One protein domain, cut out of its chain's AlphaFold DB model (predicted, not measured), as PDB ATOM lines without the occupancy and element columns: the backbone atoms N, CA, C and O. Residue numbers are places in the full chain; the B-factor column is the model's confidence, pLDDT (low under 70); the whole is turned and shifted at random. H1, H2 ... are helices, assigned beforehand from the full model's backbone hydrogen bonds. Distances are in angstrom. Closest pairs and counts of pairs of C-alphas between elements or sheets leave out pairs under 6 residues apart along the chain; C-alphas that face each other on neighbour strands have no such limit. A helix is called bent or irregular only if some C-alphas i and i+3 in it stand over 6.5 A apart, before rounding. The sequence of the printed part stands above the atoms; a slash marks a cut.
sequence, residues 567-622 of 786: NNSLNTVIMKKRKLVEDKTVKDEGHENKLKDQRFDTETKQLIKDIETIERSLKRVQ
ATOM      1  N   ASN A 567     226.893 164.950 283.273       86.12
ATOM      2  CA  ASN A 567     228.007 165.416 284.099       86.12
ATOM      3  C   ASN A 567     228.368 166.890 283.832       86.12
ATOM      4  O   ASN A 567     228.610 167.633 284.781       86.12
ATOM      5  N   ASN A 568     228.351 167.344 282.576       82.25
ATOM      6  CA  ASN A 568     228.602 168.737 282.195       82.25
ATOM      7  C   ASN A 568     227.579 169.692 282.824       82.25
ATOM      8  O   ASN A 568     227.951 170.755 283.335       82.25
ATOM      9  N   SER A 569     226.302 169.297 282.855       83.75
ATOM     10  CA  SER A 569     225.248 170.077 283.510       83.75
ATOM     11  C   SER A 569     225.517 170.241 285.014       83.75
ATOM     12  O   SER A 569     225.433 171.352 285.542       83.75
ATOM     13  N   LEU A 570     225.954 169.170 285.690       85.12
ATOM     14  CA  LEU A 570     226.327 169.201 287.105       85.12
ATOM     15  C   LEU A 570     227.596 170.030 287.349       85.12
ATOM     16  O   LEU A 570     227.620 170.840 288.275       85.12
ATOM     17  N   ASN A 571     228.618 169.898 286.500       82.12
ATOM     18  CA  ASN A 571     229.857 170.677 286.599       82.12
ATOM     19  C   ASN A 571     229.596 172.178 286.438       82.12
ATOM     20  O   ASN A 571     230.171 172.985 287.164       82.12
ATOM     21  N   THR A 572     228.669 172.564 285.558       82.06
ATOM     22  CA  THR A 572     228.258 173.966 285.399       82.06
ATOM     23  C   THR A 572     227.633 174.515 286.690       82.06
ATOM     24  O   THR A 572     227.884 175.661 287.072       82.06
ATOM     25  N   VAL A 573     226.849 173.698 287.403       84.19
ATOM     26  CA  VAL A 573     226.296 174.058 288.721       84.19
ATOM     27  C   VAL A 573     227.399 174.137 289.779       84.19
ATOM     28  O   VAL A 573     227.425 175.099 290.549       84.19
ATOM     29  N   ILE A 574     228.333 173.179 289.796       83.12
ATOM     30  CA  ILE A 574     229.492 173.184 290.701       83.12
ATOM     31  C   ILE A 574     230.321 174.454 290.499       83.12
ATOM     32  O   ILE A 574     230.643 175.121 291.476       83.12
ATOM     33  N   MET A 575     230.621 174.826 289.254       80.62
ATOM     34  CA  MET A 575     231.404 176.017 288.923       80.62
ATOM     35  C   MET A 575     230.739 177.293 289.454       80.62
ATOM     36  O   MET A 575     231.396 178.110 290.097       80.62
ATOM     37  N   LYS A 576     229.418 177.441 289.274       83.12
ATOM     38  CA  LYS A 576     228.655 178.569 289.839       83.12
ATOM     39  C   LYS A 576     228.728 178.604 291.368       83.12
ATOM     40  O   LYS A 576     228.937 179.670 291.940       83.12
ATOM     41  N   LYS A 577     228.585 177.450 292.033       83.56
ATOM     42  CA  LYS A 577     228.690 177.352 293.500       83.56
ATOM     43  C   LYS A 577     230.111 177.625 294.005       83.56
ATOM     44  O   LYS A 577     230.251 178.297 295.019       83.56
ATOM     45  N   ARG A 578     231.150 177.166 293.302       79.38
ATOM     46  CA  ARG A 578     232.557 177.453 293.637       79.38
ATOM     47  C   ARG A 578     232.862 178.940 293.531       79.38
ATOM     48  O   ARG A 578     233.420 179.487 294.470       79.38
ATOM     49  N   LYS A 579     232.395 179.601 292.469       80.44
ATOM     50  CA  LYS A 579     232.535 181.055 292.319       80.44
ATOM     51  C   LYS A 579     231.865 181.819 293.467       80.44
ATOM     52  O   LYS A 579     232.459 182.724 294.028       80.44
ATOM     53  N   LEU A 580     230.671 181.393 293.891       80.06
ATOM     54  CA  LEU A 580     229.996 181.963 295.066       80.06
ATOM     55  C   LEU A 580     230.781 181.749 296.372       80.06
ATOM     56  O   LEU A 580     230.756 182.614 297.244       80.06
ATOM     57  N   VAL A 581     231.458 180.606 296.527       77.44
ATOM     58  CA  VAL A 581     232.346 180.343 297.671       77.44
ATOM     59  C   VAL A 581     233.589 181.231 297.605       77.44
ATOM     60  O   VAL A 581     233.955 181.818 298.620       77.44
ATOM     61  N   GLU A 582     234.208 181.383 296.435       74.69
ATOM     62  CA  GLU A 582     235.343 182.291 296.228       74.69
ATOM     63  C   GLU A 582     234.943 183.731 296.561       74.69
ATOM     64  O   GLU A 582     235.533 184.321 297.462       74.69
ATOM     65  N   ASP A 583     233.858 184.244 295.972       76.88
ATOM     66  CA  ASP A 583     233.337 185.599 296.208       76.88
ATOM     67  C   ASP A 583     233.048 185.871 297.700       76.88
ATOM     68  O   ASP A 583     233.285 186.973 298.204       76.88
ATOM     69  N   LYS A 584     232.561 184.863 298.439       71.56
ATOM     70  CA  LYS A 584     232.317 184.965 299.889       71.56
ATOM     71  C   LYS A 584     233.589 184.879 300.731       71.56
ATOM     72  O   LYS A 584     233.621 185.455 301.818       71.56
ATOM     73  N   THR A 585     234.631 184.207 300.245       67.62
ATOM     74  CA  THR A 585     235.897 183.999 300.966       67.62
ATOM     75  C   THR A 585     236.973 185.044 300.649       67.62
ATOM     76  O   THR A 585     237.929 185.150 301.415       67.62
ATOM     77  N   VAL A 586     236.784 185.907 299.635       64.56
ATOM     78  CA  VAL A 586     237.680 187.052 299.332       64.56
ATOM     79  C   VAL A 586     237.927 187.949 300.556       64.56
ATOM     80  O   VAL A 586     239.026 188.457 300.756       64.56
ATOM     81  N   LYS A 587     236.931 188.119 301.437       60.56
ATOM     82  CA  LYS A 587     237.060 188.938 302.661       60.56
ATOM     83  C   LYS A 587     237.997 188.341 303.723       60.56
ATOM     84  O   LYS A 587     238.364 189.052 304.654       60.56
ATOM     85  N   ASP A 588     238.373 187.069 303.596       58.38
ATOM     86  CA  ASP A 588     239.258 186.349 304.518       58.38
ATOM     87  C   ASP A 588     240.679 186.121 303.934       58.38
ATOM     88  O   ASP A 588     241.498 185.431 304.558       58.38
ATOM     89  N   GLU A 589     241.011 186.719 302.777       47.62
ATOM     90  CA  GLU A 589     242.360 186.707 302.182       47.62
ATOM     91  C   GLU A 589     243.378 187.425 303.095       47.62
ATOM     92  O   GLU A 589     243.599 188.631 303.030       47.62
ATOM     93  N   GLY A 590     243.987 186.661 304.004       51.62
ATOM     94  CA  GLY A 590     244.937 187.155 305.010       51.62
ATOM     95  C   GLY A 590     244.934 186.366 306.324       51.62
ATOM     96  O   GLY A 590     245.878 186.470 307.105       51.62
ATOM     97  N   HIS A 591     243.917 185.528 306.562       55.62
ATOM     98  CA  HIS A 591     243.799 184.703 307.769       55.62
ATOM     99  C   HIS A 591     243.999 183.205 307.473       55.62
ATOM    100  O   HIS A 591     243.050 182.420 307.494       55.62
ATOM    101  N   GLU A 592     245.253 182.778 307.264       51.53
ATOM    102  CA  GLU A 592     245.613 181.375 306.954       51.53
ATOM    103  C   GLU A 592     245.024 180.346 307.940       51.53
ATOM    104  O   GLU A 592     244.623 179.255 307.534       51.53
ATOM    105  N   ASN A 593     244.904 180.701 309.226       52.03
ATOM    106  CA  ASN A 593     244.345 179.815 310.254       52.03
ATOM    107  C   ASN A 593     242.829 179.585 310.100       52.03
ATOM    108  O   ASN A 593     242.345 178.509 310.437       52.03
ATOM    109  N   LYS A 594     242.063 180.550 309.567       53.12
ATOM    110  CA  LYS A 594     240.620 180.367 309.304       53.12
ATOM    111  C   LYS A 594     240.370 179.482 308.080       53.12
ATOM    112  O   LYS A 594     239.441 178.675 308.104       53.12
ATOM    113  N   LEU A 595     241.216 179.615 307.056       53.12
ATOM    114  CA  LEU A 595     241.170 178.827 305.821       53.12
ATOM    115  C   LEU A 595     241.576 177.362 306.061       53.12
ATOM    116  O   LEU A 595     240.897 176.461 305.575       53.12
ATOM    117  N   LYS A 596     242.629 177.109 306.860       51.62
ATOM    118  CA  LYS A 596     243.061 175.745 307.234       51.62
ATOM    119  C   LYS A 596     242.056 175.005 308.125       51.62
ATOM    120  O   LYS A 596     241.836 173.819 307.907       51.62
ATOM    121  N   ASP A 597     241.423 175.694 309.077       56.34
ATOM    122  CA  ASP A 597     240.453 175.092 310.009       56.34
ATOM    123  C   ASP A 597     239.016 175.006 309.443       56.34
ATOM    124  O   ASP A 597     238.088 174.644 310.171       56.34
ATOM    125  N   GLN A 598     238.792 175.388 308.175       57.69
ATOM    126  CA  GLN A 598     237.461 175.485 307.550       57.69
ATOM    127  C   GLN A 598     236.434 176.245 308.418       57.69
ATOM    128  O   GLN A 598     235.258 175.871 308.513       57.69
ATOM    129  N   ARG A 599     236.852 177.323 309.094       60.22
ATOM    130  CA  ARG A 599     235.970 178.147 309.944       60.22
ATOM    131  C   ARG A 599     235.179 179.157 309.115       60.22
ATOM    132  O   ARG A 599     235.204 180.350 309.394       60.22
ATOM    133  N   PHE A 600     234.481 178.655 308.104       68.19
ATOM    134  CA  PHE A 600     233.547 179.434 307.302       68.19
ATOM    135  C   PHE A 600     232.201 179.587 308.022       68.19
ATOM    136  O   PHE A 600     231.869 178.800 308.921       68.19
ATOM    137  N   ASP A 601     231.428 180.589 307.617       70.38
ATOM    138  CA  ASP A 601     230.035 180.752 308.018       70.38
ATOM    139  C   ASP A 601     229.187 179.536 307.594       70.38
ATOM    140  O   ASP A 601     229.552 178.750 306.714       70.38
ATOM    141  N   THR A 602     228.050 179.345 308.264       71.94
ATOM    142  CA  THR A 602     227.187 178.166 308.087       71.94
ATOM    143  C   THR A 602     226.705 178.009 306.642       71.94
ATOM    144  O   THR A 602     226.541 176.884 306.173       71.94
ATOM    145  N   GLU A 603     226.529 179.119 305.922       75.31
ATOM    146  CA  GLU A 603     226.067 179.138 304.536       75.31
ATOM    147  C   GLU A 603     227.170 178.677 303.573       75.31
ATOM    148  O   GLU A 603     226.936 177.811 302.731       75.31
ATOM    149  N   THR A 604     228.404 179.163 303.740       76.25
ATOM    150  CA  THR A 604     229.566 178.706 302.957       76.25
ATOM    151  C   THR A 604     229.896 177.235 303.228       76.25
ATOM    152  O   THR A 604     230.187 176.483 302.297       76.25
ATOM    153  N   LYS A 605     229.763 176.761 304.477       76.94
ATOM    154  CA  LYS A 605     229.887 175.323 304.795       76.94
ATOM    155  C   LYS A 605     228.822 174.477 304.105       76.94
ATOM    156  O   LYS A 605     229.119 173.366 303.670       76.94
ATOM    157  N   GLN A 606     227.595 174.987 304.007       80.69
ATOM    158  CA  GLN A 606     226.523 174.306 303.289       80.69
ATOM    159  C   GLN A 606     226.808 174.267 301.782       80.69
ATOM    160  O   GLN A 606     226.667 173.212 301.174       80.69
ATOM    161  N   LEU A 607     227.307 175.362 301.196       80.38
ATOM    162  CA  LEU A 607     227.724 175.401 299.790       80.38
ATOM    163  C   LEU A 607     228.840 174.392 299.482       80.38
ATOM    164  O   LEU A 607     228.766 173.708 298.465       80.38
ATOM    165  N   ILE A 608     229.834 174.252 300.367       79.38
ATOM    166  CA  ILE A 608     230.906 173.254 300.224       79.38
ATOM    167  C   ILE A 608     230.339 171.829 300.296       79.38
ATOM    168  O   ILE A 608     230.635 171.014 299.424       79.38
ATOM    169  N   LYS A 609     229.476 171.529 301.279       83.12
ATOM    170  CA  LYS A 609     228.820 170.213 301.381       83.12
ATOM    171  C   LYS A 609     227.977 169.894 300.152       83.12
ATOM    172  O   LYS A 609     228.039 168.779 299.647       83.12
ATOM    173  N   ASP A 610     227.227 170.867 299.649       82.88
ATOM    174  CA  ASP A 610     226.433 170.702 298.438       82.88
ATOM    175  C   ASP A 610     227.318 170.413 297.217       82.88
ATOM    176  O   ASP A 610     226.959 169.575 296.391       82.88
ATOM    177  N   ILE A 611     228.466 171.092 297.089       82.75
ATOM    178  CA  ILE A 611     229.449 170.813 296.032       82.75
ATOM    179  C   ILE A 611     229.934 169.365 296.147       82.75
ATOM    180  O   ILE A 611     229.899 168.643 295.156       82.75
ATOM    181  N   GLU A 612     230.315 168.910 297.344       82.75
ATOM    182  CA  GLU A 612     230.741 167.522 297.565       82.75
ATOM    183  C   GLU A 612     229.639 166.506 297.224       82.75
ATOM    184  O   GLU A 612     229.924 165.452 296.650       82.75
ATOM    185  N   THR A 613     228.377 166.802 297.545       85.81
ATOM    186  CA  THR A 613     227.238 165.944 297.192       85.81
ATOM    187  C   THR A 613     227.046 165.855 295.680       85.81
ATOM    188  O   THR A 613     226.884 164.750 295.161       85.81
ATOM    189  N   ILE A 614     227.106 166.985 294.967       81.81
ATOM    190  CA  ILE A 614     226.966 167.021 293.503       81.81
ATOM    191  C   ILE A 614     228.161 166.332 292.827       81.81
ATOM    192  O   ILE A 614     227.993 165.598 291.855       81.81
ATOM    193  N   GLU A 615     229.374 166.484 293.362       78.44
ATOM    194  CA  GLU A 615     230.545 165.765 292.851       78.44
ATOM    195  C   GLU A 615     230.412 164.242 293.008       78.44
ATOM    196  O   GLU A 615     230.869 163.493 292.144       78.44
ATOM    197  N   ARG A 616     229.764 163.762 294.079       81.56
ATOM    198  CA  ARG A 616     229.493 162.326 294.279       81.56
ATOM    199  C   ARG A 616     228.424 161.774 293.335       81.56
ATOM    200  O   ARG A 616     228.422 160.568 293.104       81.56
ATOM    201  N   SER A 617     227.538 162.617 292.799       83.25
ATOM    202  CA  SER A 617     226.499 162.201 291.848       83.25
ATOM    203  C   SER A 617     226.972 162.164 290.392       83.25
ATOM    204  O   SER A 617     226.206 161.749 289.523       83.25
ATOM    205  N   LEU A 618     228.214 162.581 290.109       81.44
ATOM    206  CA  LEU A 618     228.807 162.451 288.778       81.44
ATOM    207  C   LEU A 618     228.860 160.975 288.365       81.44
ATOM    208  O   LEU A 618     229.400 160.118 289.072       81.44
ATOM    209  N   LYS A 619     228.305 160.680 287.190       80.00
ATOM    210  CA  LYS A 619     228.291 159.333 286.622       80.00
ATOM    211  C   LYS A 619     229.685 158.965 286.123       80.00
ATOM    212  O   LYS A 619     230.382 159.784 285.528       80.00
ATOM    213  N   ARG A 620     230.095 157.720 286.367       71.31
ATOM    214  CA  ARG A 620     231.382 157.185 285.906       71.31
ATOM    215  C   ARG A 620     231.230 156.580 284.515       71.31
ATOM    216  O   ARG A 620     230.174 156.048 284.191       71.31
ATOM    217  N   VAL A 621     232.307 156.630 283.740       78.00
ATOM    218  CA  VAL A 621     232.409 156.003 282.422       78.00
ATOM    219  C   VAL A 621     233.658 155.135 282.409       78.00
ATOM    220  O   VAL A 621     234.727 155.602 282.794       78.00
ATOM    221  N   GLN A 622     233.529 153.894 281.951       73.56
ATOM    222  CA  GLN A 622     234.664 153.031 281.645       73.56
ATOM    223  C   GLN A 622     234.464 152.464 280.243       73.56
ATOM    224  O   GLN A 622     233.463 151.800 279.976       73.56
TER     225      GLN A 622
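This is residues 567 to 622 of the 786 residues of an uncharacterized protein of viral metagenome (UniProt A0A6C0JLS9). What shape is seen first? Two helices, H1 and the shorter H3, lie side by side and run opposite ways, the chain folding back at one end through the very short helix H2 and the turns next to it. Residues 589 to 594, of which 592 to 594 belong to H2, stick out at that end, and a tail of residues 617 to 622 follows H3 at the other. What is it made of, and how large is it? The printed part has 56 residues with three named helices, H1, H2 and H3 in chain order, and no named strand, and its class is all helix. It is a loose rod with a radius of gyration of the C-alphas of 13.2 A, spanning 42 by 19 by 18 A.

Where is the longest helix? H1 is residues 567 to 588, 31.3 A from first to last C-alpha, from C-alpha 567 at (228.007, 165.416, 284.099) to C-alpha 588 at (239.258, 186.349, 304.518). It is irregular, but only just: C-alphas 584 and 587 are 6.8 A apart. Where are the other two? H3 is residues 602 to 616, 21.1 A long, and ends with C-alpha 616 at (229.493, 162.326, 294.279). H2 is residues 592 to 596, with 6.2 A from first to last C-alpha.

How does H1 stand to H3? They touch, with 14 pairs of C-alphas within 8 A, the closest being those of Ile 574 and Ile 611 at 5.8 A. They run opposite ways at a shallow tilt of 26 degrees. Where is H2? H1 and H2 are close but not clearly touching, and their closest C-alphas, those of Asp 588 and Lys 594, are 7.8 A apart. H2 and H3 are apart, with no C-alpha of the one within 8 A of the other. What do the helix backbones show? In H2 and H3 every O i to N i+4 pair is within hydrogen-bond range, and in H1 16 of 18 are.

How far does the printed part reach? The two C-alphas farthest apart, those of Gly 590 and Gln 622, are 42.6 A apart, while those of Asn 567 and Gln 622, the first and last printed, are 14.3 A apart. Is it broken, or are its links long? The printed part has no cut, and both links, H1 to H2 with 3 residues and H2 to H3 with 5, are tight. Where is the model's confidence low? Residues 585 to 600 are under 70, and the mean pLDDT is 52 for H2 and 73.3 for the printed part.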